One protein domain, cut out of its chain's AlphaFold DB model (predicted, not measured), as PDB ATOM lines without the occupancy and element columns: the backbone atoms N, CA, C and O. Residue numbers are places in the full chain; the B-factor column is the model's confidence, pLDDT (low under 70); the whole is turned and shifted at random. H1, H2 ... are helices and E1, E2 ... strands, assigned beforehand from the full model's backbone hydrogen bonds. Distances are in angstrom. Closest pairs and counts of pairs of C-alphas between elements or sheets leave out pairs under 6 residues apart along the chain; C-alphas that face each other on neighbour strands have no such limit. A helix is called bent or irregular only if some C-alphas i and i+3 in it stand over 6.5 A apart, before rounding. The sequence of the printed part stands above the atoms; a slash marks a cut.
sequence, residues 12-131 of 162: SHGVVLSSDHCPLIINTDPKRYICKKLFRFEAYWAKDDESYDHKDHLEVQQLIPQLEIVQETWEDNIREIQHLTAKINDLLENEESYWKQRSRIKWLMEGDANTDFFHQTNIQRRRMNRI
ATOM      1  N   SER A  12     -13.310  15.650 -33.482       56.03
ATOM      2  CA  SER A  12     -13.140  17.000 -34.016       56.03
ATOM      3  C   SER A  12     -11.670  17.386 -33.937       56.03
ATOM      4  O   SER A  12     -10.994  17.110 -32.948       56.03
ATOM      5  N   HIS A  13     -11.168  18.017 -34.989       53.00
ATOM      6  CA  HIS A  13      -9.861  18.661 -34.943       53.00
ATOM      7  C   HIS A  13     -10.042  20.003 -34.225       53.00
ATOM      8  O   HIS A  13     -11.004  20.720 -34.509       53.00
ATOM      9  N   GLY A  14      -9.178  20.307 -33.255       54.06
ATOM     10  CA  GLY A  14      -9.103  21.653 -32.689       54.06
ATOM     11  C   GLY A  14      -8.623  22.665 -33.734       54.06
ATOM     12  O   GLY A  14      -8.055  22.293 -34.761       54.06
ATOM     13  N   VAL A  15      -8.851  23.951 -33.472       49.59
ATOM     14  CA  VAL A  15      -8.300  25.037 -34.289       49.59
ATOM     15  C   VAL A  15      -6.788  25.079 -34.067       49.59
ATOM     16  O   VAL A  15      -6.381  25.335 -32.939       49.59
ATOM     17  N   VAL A  16      -5.997  24.768 -35.103       51.25
ATOM     18  CA  VAL A  16      -4.683  25.349 -35.478       51.25
ATOM     19  C   VAL A  16      -3.974  24.397 -36.460       51.25
ATOM     20  O   VAL A  16      -3.958  23.184 -36.249       51.25
ATOM     21  N   LEU A  17      -3.403  24.938 -37.542       51.25
ATOM     22  CA  LEU A  17      -2.693  24.193 -38.589       51.25
ATOM     23  C   LEU A  17      -1.335  24.839 -38.921       51.25
ATOM     24  O   LEU A  17      -1.009  25.024 -40.087       51.25
ATOM     25  N   SER A  18      -0.523  25.120 -37.901       44.91
ATOM     26  CA  SER A  18       0.932  25.306 -38.057       44.91
ATOM     27  C   SER A  18       1.762  24.331 -37.203       44.91
ATOM     28  O   SER A  18       2.988  24.386 -37.209       44.91
ATOM     29  N   SER A  19       1.118  23.379 -36.511       43.91
ATOM     30  CA  SER A  19       1.789  22.265 -35.828       43.91
ATOM     31  C   SER A  19       1.359  20.922 -36.423       43.91
ATOM     32  O   SER A  19       0.175  20.671 -36.654       43.91
ATOM     33  N   ASP A  20       2.321  20.022 -36.617       42.66
ATOM     34  CA  ASP A  20       2.115  18.587 -36.849       42.66
ATOM     35  C   ASP A  20       1.406  17.889 -35.671       42.66
ATOM     36  O   ASP A  20       0.890  16.776 -35.807       42.66
ATOM     37  N   HIS A  21       1.276  18.581 -34.539       46.66
ATOM     38  CA  HIS A  21       0.422  18.216 -33.423       46.66
ATOM     39  C   HIS A  21      -0.965  18.855 -33.555       46.66
ATOM     40  O   HIS A  21      -1.312  19.780 -32.828       46.66
ATOM     41  N   CYS A  22      -1.804  18.330 -34.452       57.78
ATOM     42  CA  CYS A  22      -3.233  18.642 -34.434       57.78
ATOM     43  C   CYS A  22      -3.883  17.927 -33.233       57.78
ATOM     44  O   CYS A  22      -3.968  16.690 -33.245       57.78
ATOM     45  N   PRO A  23      -4.333  18.638 -32.178       55.81
ATOM     46  CA  PRO A  23      -4.962  17.980 -31.048       55.81
ATOM     47  C   PRO A  23      -6.287  17.369 -31.504       55.81
ATOM     48  O   PRO A  23      -7.226  18.057 -31.919       55.81
ATOM     49  N   LEU A  24      -6.358  16.043 -31.428       61.62
ATOM     50  CA  LEU A  24      -7.588  15.303 -31.646       61.62
ATOM     51  C   LEU A  24      -8.485  15.489 -30.426       61.62
ATOM     52  O   LEU A  24      -8.214  14.951 -29.352       61.62
ATOM     53  N   ILE A  25      -9.587  16.213 -30.597       63.19
ATOM     54  CA  ILE A  25     -10.639  16.259 -29.591       63.19
ATOM     55  C   ILE A  25     -11.477  15.000 -29.785       63.19
ATOM     56  O   ILE A  25     -12.274  14.884 -30.719       63.19
ATOM     57  N   ILE A  26     -11.256  14.025 -28.908       61.81
ATOM     58  CA  ILE A  26     -12.011  12.776 -28.886       61.81
ATOM     59  C   ILE A  26     -13.171  12.962 -27.917       61.81
ATOM     60  O   ILE A  26     -12.987  12.937 -26.700       61.81
ATOM     61  N   ASN A  27     -14.380  13.113 -28.451       59.75
ATOM     62  CA  ASN A  27     -15.575  13.061 -27.621       59.75
ATOM     63  C   ASN A  27     -15.824  11.605 -27.188       59.75
ATOM     64  O   ASN A  27     -16.043  10.721 -28.024       59.75
ATOM     65  N   THR A  28     -15.736  11.355 -25.881       62.75
ATOM     66  CA  THR A  28     -15.911  10.033 -25.264       62.75
ATOM     67  C   THR A  28     -17.349   9.751 -24.833       62.75
ATOM     68  O   THR A  28     -17.617   8.634 -24.387       62.75
ATOM     69  N   ASP A  29     -18.274  10.708 -24.980       64.31
ATOM     70  CA  ASP A  29     -19.688  10.500 -24.664       64.31
ATOM     71  C   ASP A  29     -20.260   9.419 -25.610       64.31
ATOM     72  O   ASP A  29     -20.231   9.591 -26.832       64.31
ATOM     73  N   PRO A  30     -20.762   8.282 -25.085       54.31
ATOM     74  CA  PRO A  30     -21.264   7.162 -25.885       54.31
ATOM     75  C   PRO A  30     -22.565   7.471 -26.636       54.31
ATOM     76  O   PRO A  30     -23.087   6.601 -27.345       54.31
ATOM     77  N   LYS A  31     -23.120   8.683 -26.498       56.59
ATOM     78  CA  LYS A  31     -24.232   9.130 -27.336       56.59
ATOM     79  C   LYS A  31     -23.828   9.003 -28.802       56.59
ATOM     80  O   LYS A  31     -22.819   9.545 -29.241       56.59
ATOM     81  N   ARG A  32     -24.630   8.260 -29.573       53.91
ATOM     82  CA  ARG A  32     -24.456   8.111 -31.023       53.91
ATOM     83  C   ARG A  32     -24.568   9.487 -31.673       53.91
ATOM     84  O   ARG A  32     -25.663   9.914 -32.028       53.91
ATOM     85  N   TYR A  33     -23.445  10.172 -31.852       53.16
ATOM     86  CA  TYR A  33     -23.417  11.354 -32.693       53.16
ATOM     87  C   TYR A  33     -23.696  10.898 -34.122       53.16
ATOM     88  O   TYR A  33     -22.939  10.126 -34.719       53.16
ATOM     89  N   ILE A  34     -24.818  11.357 -34.672       52.31
ATOM     90  CA  ILE A  34     -25.040  11.332 -36.111       52.31
ATOM     91  C   ILE A  34     -24.053  12.351 -36.674       52.31
ATOM     92  O   ILE A  34     -24.354  13.538 -36.766       52.31
ATOM     93  N   CYS A  35     -22.840  11.908 -37.001       53.22
ATOM     94  CA  CYS A  35     -21.935  12.744 -37.770       53.22
ATOM     95  C   CYS A  35     -22.645  13.056 -39.087       53.22
ATOM     96  O   CYS A  35     -22.965  12.135 -39.850       53.22
ATOM     97  N   LYS A  36     -22.916  14.342 -39.345       54.09
ATOM     98  CA  LYS A  36     -23.360  14.782 -40.668       54.09
ATOM     99  C   LYS A  36     -22.365  14.198 -41.666       54.09
ATOM    100  O   LYS A  36     -21.154  14.356 -41.515       54.09
ATOM    101  N   LYS A  37     -22.862  13.434 -42.639       56.62
ATOM    102  CA  LYS A  37     -22.007  12.888 -43.689       56.62
ATOM    103  C   LYS A  37     -21.475  14.088 -44.464       56.62
ATOM    104  O   LYS A  37     -22.241  14.698 -45.204       56.62
ATOM    105  N   LEU A  38     -20.202  14.417 -44.246       56.69
ATOM    106  CA  LEU A  38     -19.514  15.473 -44.980       56.69
ATOM    107  C   LEU A  38     -19.717  15.241 -46.471       56.69
ATOM    108  O   LEU A  38     -19.616  14.098 -46.954       56.69
ATOM    109  N   PHE A  39     -20.036  16.308 -47.188       65.94
ATOM    110  CA  PHE A  39     -20.009  16.264 -48.630       65.94
ATOM    111  C   PHE A  39     -18.609  15.919 -49.086       65.94
ATOM    112  O   PHE A  39     -17.612  16.507 -48.676       65.94
ATOM    113  N   ARG A  40     -18.540  14.902 -49.931       67.94
ATOM    114  CA  ARG A  40     -17.286  14.499 -50.527       67.94
ATOM    115  C   ARG A  40     -17.241  15.122 -51.902       67.94
ATOM    116  O   ARG A  40     -17.896  14.615 -52.808       67.94
ATOM    117  N   PHE A  41     -16.479  16.202 -52.025       67.38
ATOM    118  CA  PHE A  41     -16.108  16.724 -53.327       67.38
ATOM    119  C   PHE A  41     -15.404  15.622 -54.125       67.38
ATOM    120  O   PHE A  41     -14.485  14.963 -53.623       67.38
ATOM    121  N   GLU A  42     -15.862  15.381 -55.349       70.38
ATOM    122  CA  GLU A  42     -15.227  14.431 -56.249       70.38
ATOM    123  C   GLU A  42     -14.446  15.200 -57.318       70.38
ATOM    124  O   GLU A  42     -14.989  16.065 -57.994       70.38
ATOM    125  N   ALA A  43     -13.169  14.854 -57.503       66.19
ATOM    126  CA  ALA A  43     -12.242  15.608 -58.354       66.19
ATOM    127  C   ALA A  43     -12.679  15.740 -59.826       66.19
ATOM    128  O   ALA A  43     -12.195  16.617 -60.532       66.19
ATOM    129  N   TYR A  44     -13.583  14.881 -60.309       69.56
ATOM    130  CA  TYR A  44     -14.128  15.000 -61.662       69.56
ATOM    131  C   TYR A  44     -15.156  16.136 -61.801       69.56
ATOM    132  O   TYR A  44     -15.394  16.566 -62.921       69.56
ATOM    133  N   TRP A  45     -15.731  16.654 -60.707       69.06
ATOM    134  CA  TRP A  45     -16.564  17.866 -60.744       69.06
ATOM    135  C   TRP A  45     -15.747  19.128 -61.040       69.06
ATOM    136  O   TRP A  45     -16.277  20.063 -61.621       69.06
ATOM    137  N   ALA A  46     -14.449  19.121 -60.723       66.38
ATOM    138  CA  ALA A  46     -13.509  20.193 -61.066       66.38
ATOM    139  C   ALA A  46     -13.028  20.148 -62.530       66.38
ATOM    140  O   ALA A  46     -12.257  21.004 -62.946       66.38
ATOM    141  N   LYS A  47     -13.425  19.129 -63.308       65.94
ATOM    142  CA  LYS A  47     -13.067  19.012 -64.733       65.94
ATOM    143  C   LYS A  47     -14.071  19.690 -65.665       65.94
ATOM    144  O   LYS A  47     -13.811  19.751 -66.861       65.94
ATOM    145  N   ASP A  48     -15.210  20.135 -65.141       64.88
ATOM    146  CA  ASP A  48     -16.181  20.881 -65.933       64.88
ATOM    147  C   ASP A  48     -15.684  22.308 -66.157       64.88
ATOM    148  O   ASP A  48     -15.225  22.962 -65.224       64.88
ATOM    149  N   ASP A  49     -15.842  22.806 -67.382       56.59
ATOM    150  CA  ASP A  49     -15.411  24.146 -67.813       56.59
ATOM    151  C   ASP A  49     -16.126  25.283 -67.044       56.59
ATOM    152  O   ASP A  49     -15.638  26.403 -66.952       56.59
ATOM    153  N   GLU A  50     -17.261  24.982 -66.399       59.59
ATOM    154  CA  GLU A  50     -17.975  25.887 -65.482       59.59
ATOM    155  C   GLU A  50     -17.384  25.921 -64.057       59.59
ATOM    156  O   GLU A  50     -17.973  26.509 -63.151       59.59
ATOM    157  N   SER A  51     -16.210  25.322 -63.831       59.31
ATOM    158  CA  SER A  51     -15.431  25.401 -62.582       59.31
ATOM    159  C   SER A  51     -14.814  26.794 -62.337       59.31
ATOM    160  O   SER A  51     -13.816  26.915 -61.621       59.31
ATOM    161  N   TYR A  52     -15.371  27.848 -62.937       53.66
ATOM    162  CA  TYR A  52     -14.858  29.208 -62.839       53.66
ATOM    163  C   TYR A  52     -14.926  29.711 -61.396       53.66
ATOM    164  O   TYR A  52     -16.006  29.937 -60.855       53.66
ATOM    165  N   ASP A  53     -13.733  29.856 -60.819       58.41
ATOM    166  CA  ASP A  53     -13.353  30.815 -59.783       58.41
ATOM    167  C   ASP A  53     -14.470  31.141 -58.788       58.41
ATOM    168  O   ASP A  53     -15.015  32.247 -58.738       58.41
ATOM    169  N   HIS A  54     -14.870  30.132 -58.009       71.69
ATOM    170  CA  HIS A  54     -15.781  30.393 -56.911       71.69
ATOM    171  C   HIS A  54     -15.050  31.313 -55.938       71.69
ATOM    172  O   HIS A  54     -14.042  30.922 -55.351       71.69
ATOM    173  N   LYS A  55     -15.549  32.545 -55.803       78.12
ATOM    174  CA  LYS A  55     -14.952  33.589 -54.966       78.12
ATOM    175  C   LYS A  55     -14.577  33.062 -53.578       78.12
ATOM    176  O   LYS A  55     -13.491  33.367 -53.100       78.12
ATOM    177  N   ASP A  56     -15.425  32.217 -52.995       81.31
ATOM    178  CA  ASP A  56     -15.193  31.627 -51.679       81.31
ATOM    179  C   ASP A  56     -13.975  30.684 -51.676       81.31
ATOM    180  O   ASP A  56     -13.176  30.728 -50.746       81.31
ATOM    181  N   HIS A  57     -13.757  29.896 -52.736       81.94
ATOM    182  CA  HIS A  57     -12.576  29.034 -52.872       81.94
ATOM    183  C   HIS A  57     -11.288  29.857 -53.033       81.94
ATOM    184  O   HIS A  57     -10.279  29.561 -52.389       81.94
ATOM    185  N   LEU A  58     -11.311  30.911 -53.856       84.25
ATOM    186  CA  LEU A  58     -10.164  31.812 -54.007       84.25
ATOM    187  C   LEU A  58      -9.855  32.542 -52.691       84.25
ATOM    188  O   LEU A  58      -8.694  32.671 -52.305       84.25
ATOM    189  N   GLU A  59     -10.889  32.976 -51.973       87.12
ATOM    190  CA  GLU A  59     -10.754  33.634 -50.675       87.12
ATOM    191  C   GLU A  59     -10.202  32.673 -49.610       87.12
ATOM    192  O   GLU A  59      -9.289  33.043 -48.873       87.12
ATOM    193  N   VAL A  60     -10.640  31.410 -49.580       85.19
ATOM    194  CA  VAL A  60     -10.038  30.369 -48.725       85.19
ATOM    195  C   VAL A  60      -8.550  30.197 -49.033       85.19
ATOM    196  O   VAL A  60      -7.736  30.177 -48.107       85.19
ATOM    197  N   GLN A  61      -8.164  30.127 -50.312       85.19
ATOM    198  CA  GLN A  61      -6.754  30.006 -50.706       85.19
ATOM    199  C   GLN A  61      -5.898  31.202 -50.266       85.19
ATOM    200  O   GLN A  61      -4.710  31.031 -50.001       85.19
ATOM    201  N   GLN A  62      -6.484  32.396 -50.156       89.25
ATOM    202  CA  GLN A  62      -5.797  33.597 -49.671       89.25
ATOM    203  C   GLN A  62      -5.719  33.670 -48.143       89.25
ATOM    204  O   GLN A  62      -4.746  34.207 -47.609       89.25
ATOM    205  N   LEU A  63      -6.730  33.159 -47.435       86.88
ATOM    206  CA  LEU A  63      -6.814  33.222 -45.974       86.88
ATOM    207  C   LEU A  63      -6.004  32.124 -45.280       86.88
ATOM    208  O   LEU A  63      -5.537  32.349 -44.168       86.88
ATOM    209  N   ILE A  64      -5.798  30.965 -45.916       85.50
ATOM    210  CA  ILE A  64      -4.994  29.874 -45.340       85.50
ATOM    211  C   ILE A  64      -3.561  30.333 -45.005       85.50
ATOM    212  O   ILE A  64      -3.168  30.169 -43.850       85.50
ATOM    213  N   PRO A  65      -2.799  30.968 -45.923       88.44
ATOM    214  CA  PRO A  65      -1.457  31.459 -45.603       88.44
ATOM    215  C   PRO A  65      -1.452  32.540 -44.517       88.44
ATOM    216  O   PRO A  65      -0.535  32.608 -43.706       88.44
ATOM    217  N   GLN A  66      -2.484  33.391 -44.475       87.50
ATOM    218  CA  GLN A  66      -2.609  34.420 -43.435       87.50
ATOM    219  C   GLN A  66      -2.829  33.788 -42.061       87.50
ATOM    220  O   GLN A  66      -2.189  34.182 -41.089       87.50
ATOM    221  N   LEU A  67      -3.702  32.781 -41.988       84.12
ATOM    222  CA  LEU A  67      -3.932  32.021 -40.769       84.12
ATOM    223  C   LEU A  67      -2.653  31.307 -40.313       84.12
ATOM    224  O   LEU A  67      -2.368  31.314 -39.121       84.12
ATOM    225  N   GLU A  68      -1.878  30.740 -41.238       81.44
ATOM    226  CA  GLU A  68      -0.605  30.070 -40.937       81.44
ATOM    227  C   GLU A  68       0.398  31.027 -40.272       81.44
ATOM    228  O   GLU A  68       0.924  30.710 -39.208       81.44
ATOM    229  N   ILE A  69       0.562  32.240 -40.812       86.81
ATOM    230  CA  ILE A  69       1.445  33.275 -40.245       86.81
ATOM    231  C   ILE A  69       0.977  33.704 -38.848       86.81
ATOM    232  O   ILE A  69       1.762  33.769 -37.904       86.81
ATOM    233  N   VAL A  70      -0.316  33.995 -38.688       83.94
ATOM    234  CA  VAL A  70      -0.874  34.467 -37.408       83.94
ATOM    235  C   VAL A  70      -0.768  33.386 -36.320       83.94
ATOM    236  O   VAL A  70      -0.627  33.699 -35.136       83.94
ATOM    237  N   GLN A  71      -0.782  32.111 -36.711       77.25
ATOM    238  CA  GLN A  71      -0.595  30.980 -35.804       77.25
ATOM    239  C   GLN A  71       0.841  30.825 -35.285       77.25
ATOM    240  O   GLN A  71       1.018  30.211 -34.234       77.25
ATOM    241  N   GLU A  72       1.862  31.389 -35.940       80.31
ATOM    242  CA  GLU A  72       3.242  31.365 -35.422       80.31
ATOM    243  C   GLU A  72       3.383  32.141 -34.102       80.31
ATOM    244  O   GLU A  72       4.197  31.796 -33.250       80.31
ATOM    245  N   THR A  73       2.542  33.159 -33.900       83.56
ATOM    246  CA  THR A  73       2.490  34.007 -32.695       83.56
ATOM    247  C   THR A  73       1.137  33.859 -31.995       83.56
ATOM    248  O   THR A  73       0.446  34.829 -31.685       83.56
ATOM    249  N   TRP A  74       0.716  32.608 -31.781       76.94
ATOM    250  CA  TRP A  74      -0.647  32.289 -31.348       76.94
ATOM    251  C   TRP A  74      -1.050  32.874 -29.990       76.94
ATOM    252  O   TRP A  74      -2.226  33.192 -29.814       76.94
ATOM    253  N   GLU A  75      -0.110  33.022 -29.053       79.38
ATOM    254  CA  GLU A  75      -0.360  33.501 -27.683       79.38
ATOM    255  C   GLU A  75      -0.977  34.904 -27.677       79.38
ATOM    256  O   GLU A  75      -1.955  35.158 -26.968       79.38
ATOM    257  N   ASP A  76      -0.473  35.778 -28.549       84.50
ATOM    258  CA  ASP A  76      -0.936  37.159 -28.689       84.50
ATOM    259  C   ASP A  76      -2.117  37.290 -29.666       84.50
ATOM    260  O   ASP A  76      -2.881  38.257 -29.618       84.50
ATOM    261  N   ASN A  77      -2.321  36.285 -30.525       82.06
ATOM    262  CA  ASN A  77      -3.232  36.354 -31.668       82.06
ATOM    263  C   ASN A  77      -4.462  35.443 -31.574       82.06
ATOM    264  O   ASN A  77      -5.164  35.249 -32.567       82.06
ATOM    265  N   ILE A  78      -4.788  34.917 -30.390       80.25
ATOM    266  CA  ILE A  78      -5.903  33.971 -30.183       80.25
ATOM    267  C   ILE A  78      -7.208  34.442 -30.846       80.25
ATOM    268  O   ILE A  78      -7.902  33.651 -31.487       80.25
ATOM    269  N   ARG A  79      -7.549  35.730 -30.714       83.88
ATOM    270  CA  ARG A  79      -8.782  36.297 -31.291       83.88
ATOM    271  C   ARG A  79      -8.761  36.313 -32.816       83.88
ATOM    272  O   ARG A  79      -9.770  35.983 -33.432       83.88
ATOM    273  N   GLU A  80      -7.625  36.661 -33.409       86.38
ATOM    274  CA  GLU A  80      -7.470  36.707 -34.863       86.38
ATOM    275  C   GLU A  80      -7.484  35.299 -35.460       86.38
ATOM    276  O   GLU A  80      -8.169  35.048 -36.448       86.38
ATOM    277  N   ILE A  81      -6.840  34.336 -34.793       79.94
ATOM    278  CA  ILE A  81      -6.884  32.917 -35.173       79.94
ATOM    279  C   ILE A  81      -8.323  32.406 -35.168       79.94
ATOM    280  O   ILE A  81      -8.746  31.749 -36.121       79.94
ATOM    281  N   GLN A  82      -9.089  32.701 -34.113       79.50
ATOM    282  CA  GLN A  82     -10.497  32.311 -34.023       79.50
ATOM    283  C   GLN A  82     -11.328  32.939 -35.143       79.50
ATOM    284  O   GLN A  82     -12.115  32.237 -35.777       79.50
ATOM    285  N   HIS A  83     -11.129  34.229 -35.408       86.69
ATOM    286  CA  HIS A  83     -11.837  34.960 -36.453       86.69
ATOM    287  C   HIS A  83     -11.531  34.413 -37.857       86.69
ATOM    288  O   HIS A  83     -12.452  34.041 -38.584       86.69
ATOM    289  N   LEU A  84     -10.251  34.281 -38.219       83.00
ATOM    290  CA  LEU A  84      -9.820  33.729 -39.506       83.00
ATOM    291  C   LEU A  84     -10.281  32.282 -39.689       83.00
ATOM    292  O   LEU A  84     -10.736  31.909 -40.768       83.00
ATOM    293  N   THR A  85     -10.226  31.474 -38.630       79.50
ATOM    294  CA  THR A  85     -10.702  30.087 -38.682       79.50
ATOM    295  C   THR A  85     -12.208  30.013 -38.891       79.50
ATOM    296  O   THR A  85     -12.664  29.226 -39.716       79.50
ATOM    297  N   ALA A  86     -12.990  30.821 -38.168       81.75
ATOM    298  CA  ALA A  86     -14.436  30.890 -38.364       81.75
ATOM    299  C   ALA A  86     -14.766  31.300 -39.803       81.75
ATOM    300  O   ALA A  86     -15.534  30.616 -40.472       81.75
ATOM    301  N   LYS A  87     -14.083  32.327 -40.318       87.69
ATOM    302  CA  LYS A  87     -14.246  32.792 -41.694       87.69
ATOM    303  C   LYS A  87     -13.925  31.708 -42.727       87.69
ATOM    304  O   LYS A  87     -14.694  31.513 -43.662       87.69
ATOM    305  N   ILE A  88     -12.815  30.986 -42.566       82.50
ATOM    306  CA  ILE A  88     -12.454  29.876 -43.463       82.50
ATOM    307  C   ILE A  88     -13.507  28.766 -43.401       82.50
ATOM    308  O   ILE A  88     -13.902  28.252 -44.444       82.50
ATOM    309  N   ASN A  89     -13.985  28.407 -42.207       80.56
ATOM    310  CA  ASN A  89     -15.024  27.389 -42.061       80.56
ATOM    311  C   ASN A  89     -16.327  27.801 -42.760       80.56
ATOM    312  O   ASN A  89     -16.880  26.991 -43.496       80.56
ATOM    313  N   ASP A  90     -16.771  29.049 -42.597       84.69
ATOM    314  CA  ASP A  90     -17.981  29.562 -43.249       84.69
ATOM    315  C   ASP A  90     -17.862  29.507 -44.783       84.69
ATOM    316  O   ASP A  90     -18.779  29.054 -45.471       84.69
ATOM    317  N   LEU A  91     -16.709  29.903 -45.333       84.00
ATOM    318  CA  LEU A  91     -16.447  29.832 -46.775       84.00
ATOM    319  C   LEU A  91     -16.420  28.384 -47.288       84.00
ATOM    320  O   LEU A  91     -16.987  28.086 -48.338       84.00
ATOM    321  N   LEU A  92     -15.816  27.462 -46.533       81.94
ATOM    322  CA  LEU A  92     -15.816  26.035 -46.868       81.94
ATOM    323  C   LEU A  92     -17.227  25.428 -46.810       81.94
ATOM    324  O   LEU A  92     -17.563  24.579 -47.637       81.94
ATOM    325  N   GLU A  93     -18.067  25.852 -45.861       82.69
ATOM    326  CA  GLU A  93     -19.469  25.423 -45.781       82.69
ATOM    327  C   GLU A  93     -20.290  25.926 -46.977       82.69
ATOM    328  O   GLU A  93     -21.087  25.167 -47.550       82.69
ATOM    329  N   ASN A  94     -20.075  27.176 -47.395       84.94
ATOM    330  CA  ASN A  94     -20.694  27.738 -48.594       84.94
ATOM    331  C   ASN A  94     -20.264  26.986 -49.854       84.94
ATOM    332  O   ASN A  94     -21.118  26.573 -50.646       84.94
ATOM    333  N   GLU A  95     -18.964  26.733 -50.002       83.31
ATOM    334  CA  GLU A  95     -18.414  25.967 -51.115       83.31
ATOM    335  C   GLU A  95     -19.003  24.543 -51.146       83.31
ATOM    336  O   GLU A  95     -19.457  24.058 -52.189       83.31
ATOM    337  N   GLU A  96     -19.092  23.873 -49.994       82.50
ATOM    338  CA  GLU A  96     -19.751  22.571 -49.867       82.50
ATOM    339  C   GLU A  96     -21.226  22.629 -50.316       82.50
ATOM    340  O   GLU A  96     -21.699  21.729 -51.020       82.50
ATOM    341  N   SER A  97     -21.970  23.666 -49.930       84.50
ATOM    342  CA  SER A  97     -23.363  23.865 -50.349       84.50
ATOM    343  C   SER A  97     -23.485  24.074 -51.861       84.50
ATOM    344  O   SER A  97     -24.314  23.428 -52.514       84.50
ATOM    345  N   TYR A  98     -22.617  24.904 -52.437       84.38
ATOM    346  CA  TYR A  98     -22.550  25.155 -53.873       84.38
ATOM    347  C   TYR A  98     -22.335  23.853 -54.657       84.38
ATOM    348  O   TYR A  98     -23.130  23.498 -55.537       84.38
ATOM    349  N   TRP A  99     -21.329  23.063 -54.283       81.81
ATOM    350  CA  TRP A  99     -21.041  21.800 -54.959       81.81
ATOM    351  C   TRP A  99     -22.139  20.743 -54.757       81.81
ATOM    352  O   TRP A  99     -22.416  19.958 -55.673       81.81
ATOM    353  N   LYS A 100     -22.834  20.723 -53.609       83.19
ATOM    354  CA  LYS A 100     -24.037  19.884 -53.418       83.19
ATOM    355  C   LYS A 100     -25.125  20.220 -54.429       83.19
ATOM    356  O   LYS A 100     -25.715  19.313 -55.016       83.19
ATOM    357  N   GLN A 101     -25.405  21.503 -54.625       85.81
ATOM    358  CA  GLN A 101     -26.426  21.944 -55.572       85.81
ATOM    359  C   GLN A 101     -26.020  21.597 -57.005       85.81
ATOM    360  O   GLN A 101     -26.783  20.942 -57.718       85.81
ATOM    361  N   ARG A 102     -24.788  21.938 -57.396       84.06
ATOM    362  CA  ARG A 102     -24.239  21.664 -58.732       84.06
ATOM    363  C   ARG A 102     -24.235  20.180 -59.071       84.06
ATOM    364  O   ARG A 102     -24.728  19.796 -60.126       84.06
ATOM    365  N   SER A 103     -23.756  19.330 -58.164       81.25
ATOM    366  CA  SER A 103     -23.744  17.877 -58.383       81.25
ATOM    367  C   SER A 103     -25.148  17.299 -58.582       81.25
ATOM    368  O   SER A 103     -25.332  16.390 -59.393       81.25
ATOM    369  N   ARG A 104     -26.160  17.849 -57.897       84.25
ATOM    370  CA  ARG A 104     -27.561  17.454 -58.077       84.25
ATOM    371  C   ARG A 104     -28.139  17.945 -59.401       84.25
ATOM    372  O   ARG A 104     -28.828  17.170 -60.053       84.25
ATOM    373  N   ILE A 105     -27.857  19.182 -59.801       86.38
ATOM    374  CA  ILE A 105     -28.264  19.721 -61.108       86.38
ATOM    375  C   ILE A 105     -27.648  18.882 -62.228       86.38
ATOM    376  O   ILE A 105     -28.374  18.408 -63.094       86.38
ATOM    377  N   LYS A 106     -26.342  18.605 -62.155       82.94
ATOM    378  CA  LYS A 106     -25.640  17.776 -63.139       82.94
ATOM    379  C   LYS A 106     -26.238  16.371 -63.233       82.94
ATOM    380  O   LYS A 106     -26.509  15.889 -64.325       82.94
ATOM    381  N   TRP A 107     -26.552  15.750 -62.094       84.62
ATOM    382  CA  TRP A 107     -27.276  14.475 -62.079       84.62
ATOM    383  C   TRP A 107     -28.675  14.564 -62.704       84.62
ATOM    384  O   TRP A 107     -29.083  13.633 -63.384       84.62
ATOM    385  N   LEU A 108     -29.421  15.650 -62.485       85.25
ATOM    386  CA  LEU A 108     -30.736  15.839 -63.108       85.25
ATOM    387  C   LEU A 108     -30.639  16.053 -64.623       85.25
ATOM    388  O   LEU A 108     -31.514  15.586 -65.344       85.25
ATOM    389  N   MET A 109     -29.598  16.744 -65.092       84.50
ATOM    390  CA  MET A 109     -29.364  16.993 -66.515       84.50
ATOM    391  C   MET A 109     -28.918  15.735 -67.257       84.50
ATOM    392  O   MET A 109     -29.426  15.447 -68.335       84.50
ATOM    393  N   GLU A 110     -27.970  14.991 -66.689       83.25
ATOM    394  CA  GLU A 110     -27.392  13.817 -67.345       83.25
ATOM    395  C   GLU A 110     -28.173  12.529 -67.067       83.25
ATOM    396  O   GLU A 110     -28.193  11.620 -67.893       83.25
ATOM    397  N   GLY A 111     -28.866  12.455 -65.931       77.19
ATOM    398  CA  GLY A 111     -29.784  11.374 -65.596       77.19
ATOM    399  C   GLY A 111     -29.169   9.977 -65.721       77.19
ATOM    400  O   GLY A 111     -28.154   9.670 -65.094       77.19
ATOM    401  N   ASP A 112     -29.845   9.136 -66.505       77.50
ATOM    402  CA  ASP A 112     -29.453   7.761 -66.860       77.50
ATOM    403  C   ASP A 112     -28.932   7.683 -68.309       77.50
ATOM    404  O   ASP A 112     -28.926   6.624 -68.937       77.50
ATOM    405  N   ALA A 113     -28.548   8.825 -68.892       80.75
ATOM    406  CA  ALA A 113     -27.886   8.829 -70.184       80.75
ATOM    407  C   ALA A 113     -26.512   8.154 -70.051       80.75
ATOM    408  O   ALA A 113     -25.843   8.276 -69.026       80.75
ATOM    409  N   ASN A 114     -26.067   7.464 -71.103       82.31
ATOM    410  CA  ASN A 114     -24.750   6.817 -71.155       82.31
ATOM    411  C   ASN A 114     -23.617   7.852 -71.319       82.31
ATOM    412  O   ASN A 114     -22.872   7.823 -72.296       82.31
ATOM    413  N   THR A 115     -23.523   8.809 -70.397       85.00
ATOM    414  CA  THR A 115     -22.468   9.822 -70.347       85.00
ATOM    415  C   THR A 115     -21.300   9.345 -69.493       85.00
ATOM    416  O   THR A 115     -21.433   8.497 -68.602       85.00
ATOM    417  N   ASP A 116     -20.131   9.948 -69.708       83.19
ATOM    418  CA  ASP A 116     -18.962   9.695 -68.868       83.19
ATOM    419  C   ASP A 116     -19.252   9.987 -67.391       83.19
ATOM    420  O   ASP A 116     -18.860   9.215 -66.515       83.19
ATOM    421  N   PHE A 117     -19.995  11.053 -67.080       82.06
ATOM    422  CA  PHE A 117     -20.340  11.380 -65.698       82.06
ATOM    423  C   PHE A 117     -21.294  10.358 -65.067       82.06
ATOM    424  O   PHE A 117     -21.108  10.024 -63.890       82.06
ATOM    425  N   PHE A 118     -22.241   9.780 -65.814       83.06
ATOM    426  CA  PHE A 118     -23.069   8.677 -65.319       83.06
ATOM    427  C   PHE A 118     -22.213   7.463 -64.938       83.06
ATOM    428  O   PHE A 118     -22.321   6.926 -63.826       83.06
ATOM    429  N   HIS A 119     -21.300   7.059 -65.824       86.06
ATOM    430  CA  HIS A 119     -20.410   5.929 -65.572       86.06
ATOM    431  C   HIS A 119     -19.473   6.184 -64.383       86.06
ATOM    432  O   HIS A 119     -19.365   5.327 -63.499       86.06
ATOM    433  N   GLN A 120     -18.864   7.371 -64.291       84.81
ATOM    434  CA  GLN A 120     -18.013   7.760 -63.159       84.81
ATOM    435  C   GLN A 120     -18.794   7.777 -61.838       84.81
ATOM    436  O   GLN A 120     -18.346   7.209 -60.835       84.81
ATOM    437  N   THR A 121     -20.003   8.344 -61.837       83.44
ATOM    438  CA  THR A 121     -20.878   8.378 -60.657       83.44
ATOM    439  C   THR A 121     -21.243   6.966 -60.196       83.44
ATOM    440  O   THR A 121     -21.196   6.669 -58.999       83.44
ATOM    441  N   ASN A 122     -21.555   6.056 -61.122       83.88
ATOM    442  CA  ASN A 122     -21.880   4.668 -60.799       83.88
ATOM    443  C   ASN A 122     -20.688   3.873 -60.272       83.88
ATOM    444  O   ASN A 122     -20.830   3.160 -59.276       83.88
ATOM    445  N   ILE A 123     -19.510   4.001 -60.888       87.50
ATOM    446  CA  ILE A 123     -18.271   3.387 -60.388       87.50
ATOM    447  C   ILE A 123     -18.019   3.836 -58.946       87.50
ATOM    448  O   ILE A 123     -17.747   3.016 -58.063       87.50
ATOM    449  N   GLN A 124     -18.192   5.127 -58.682       83.50
ATOM    450  CA  GLN A 124     -18.003   5.697 -57.361       83.50
ATOM    451  C   GLN A 124     -19.042   5.191 -56.348       83.50
ATOM    452  O   GLN A 124     -18.676   4.771 -55.246       83.50
ATOM    453  N   ARG A 125     -20.328   5.145 -56.715       85.06
ATOM    454  CA  ARG A 125     -21.387   4.550 -55.879       85.06
ATOM    455  C   ARG A 125     -21.101   3.080 -55.571       85.06
ATOM    456  O   ARG A 125     -21.221   2.681 -54.416       85.06
ATOM    457  N   ARG A 126     -20.658   2.291 -56.557       87.62
ATOM    458  CA  ARG A 126     -20.254   0.885 -56.367       87.62
ATOM    459  C   ARG A 126     -19.105   0.756 -55.373       87.62
ATOM    460  O   ARG A 126     -19.167  -0.090 -54.486       87.62
ATOM    461  N   ARG A 127     -18.083   1.610 -55.479       86.00
ATOM    462  CA  ARG A 127     -16.957   1.636 -54.537       86.00
ATOM    463  C   ARG A 127     -17.412   1.985 -53.121       86.00
ATOM    464  O   ARG A 127     -16.979   1.338 -52.173       86.00
ATOM    465  N   MET A 128     -18.276   2.989 -52.976       80.44
ATOM    466  CA  MET A 128     -18.740   3.470 -51.673       80.44
ATOM    467  C   MET A 128     -19.722   2.530 -50.981       80.44
ATOM    468  O   MET A 128     -19.697   2.419 -49.758       80.44
ATOM    469  N   ASN A 129     -20.573   1.860 -51.752       84.38
ATOM    470  CA  ASN A 129     -21.573   0.927 -51.241       84.38
ATOM    471  C   ASN A 129     -21.038  -0.508 -51.173       84.38
ATOM    472  O   ASN A 129     -21.803  -1.444 -50.941       84.38
ATOM    473  N   ARG A 130     -19.731  -0.703 -51.382       85.56
ATOM    474  CA  ARG A 130     -19.113  -2.018 -51.280       85.56
ATOM    475  C   ARG A 130     -19.195  -2.507 -49.837       85.56
ATOM    476  O   ARG A 130     -18.572  -1.953 -48.933       85.56
ATOM    477  N   ILE A 131     -19.941  -3.585 -49.638       85.81
ATOM    478  CA  ILE A 131     -20.007  -4.279 -48.355       85.81
ATOM    479  C   ILE A 131     -18.710  -5.072 -48.196       85.81
ATOM    480  O   ILE A 131     -18.470  -6.036 -48.917       85.81
TER     481      ILE A 131
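Overview. This is residues 12 to 131 of the 162 residues of an uncharacterized protein of Prunus armeniaca (UniProt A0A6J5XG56). A long helical hairpin, H1 folded back along H2, makes the long axis; at H2's far end short H3 turns off steeply, and a long loop, residues 27 to 54, swings out on H3's side of H2 with residues 28 to 37 standing free, then crosses to H1's side, where residues 47 to 53 stand free before H1 begins. The 120 printed residues, in order E1, H1, H2, H3, are mostly helix, loose with a radius of gyration of the C-alphas of 18.5 A, and span 57 by 41 by 21 A.

Arrangement. H2, residues 74 to 110, touches H1, residues 55 to 72, in a hairpin, opposite ways at a shallow tilt of 24 degrees; their closest C-alphas, Asp 56 and Leu 91, are 5.4 A apart. H2, with residues 107 to 110 alone, only just touches H3, residues 116 to 128, with 3 pairs of C-alphas within 8 A, the closest Glu 110 and Phe 118 at 7.0 A; the tilt is steep, 61 degrees. E1, residues 24 to 26, pairs with no named strand and is apart from H1, H2 and H3. O i to N i+4 pairs within hydrogen-bond range are 12 of 14 in H1, 31 of 33 in H2, and every one in H3.

Along the chain. H2 runs 48.5 A from C-alpha 74 at (-0.647, 32.289, -31.348), irregular with C-alphas 76 and 79 8.3 A apart. H1 is 26.8 A, E1 5.8 A, and H3 18.3 A, ending at C-alpha 128 (-18.740, 3.470, -51.673).

Size, cuts and confidence. The printed part has no cut. The E1 to H1 link is long, 28 residues. Residues 12 to 41 and 43 to 53 have pLDDT under 70.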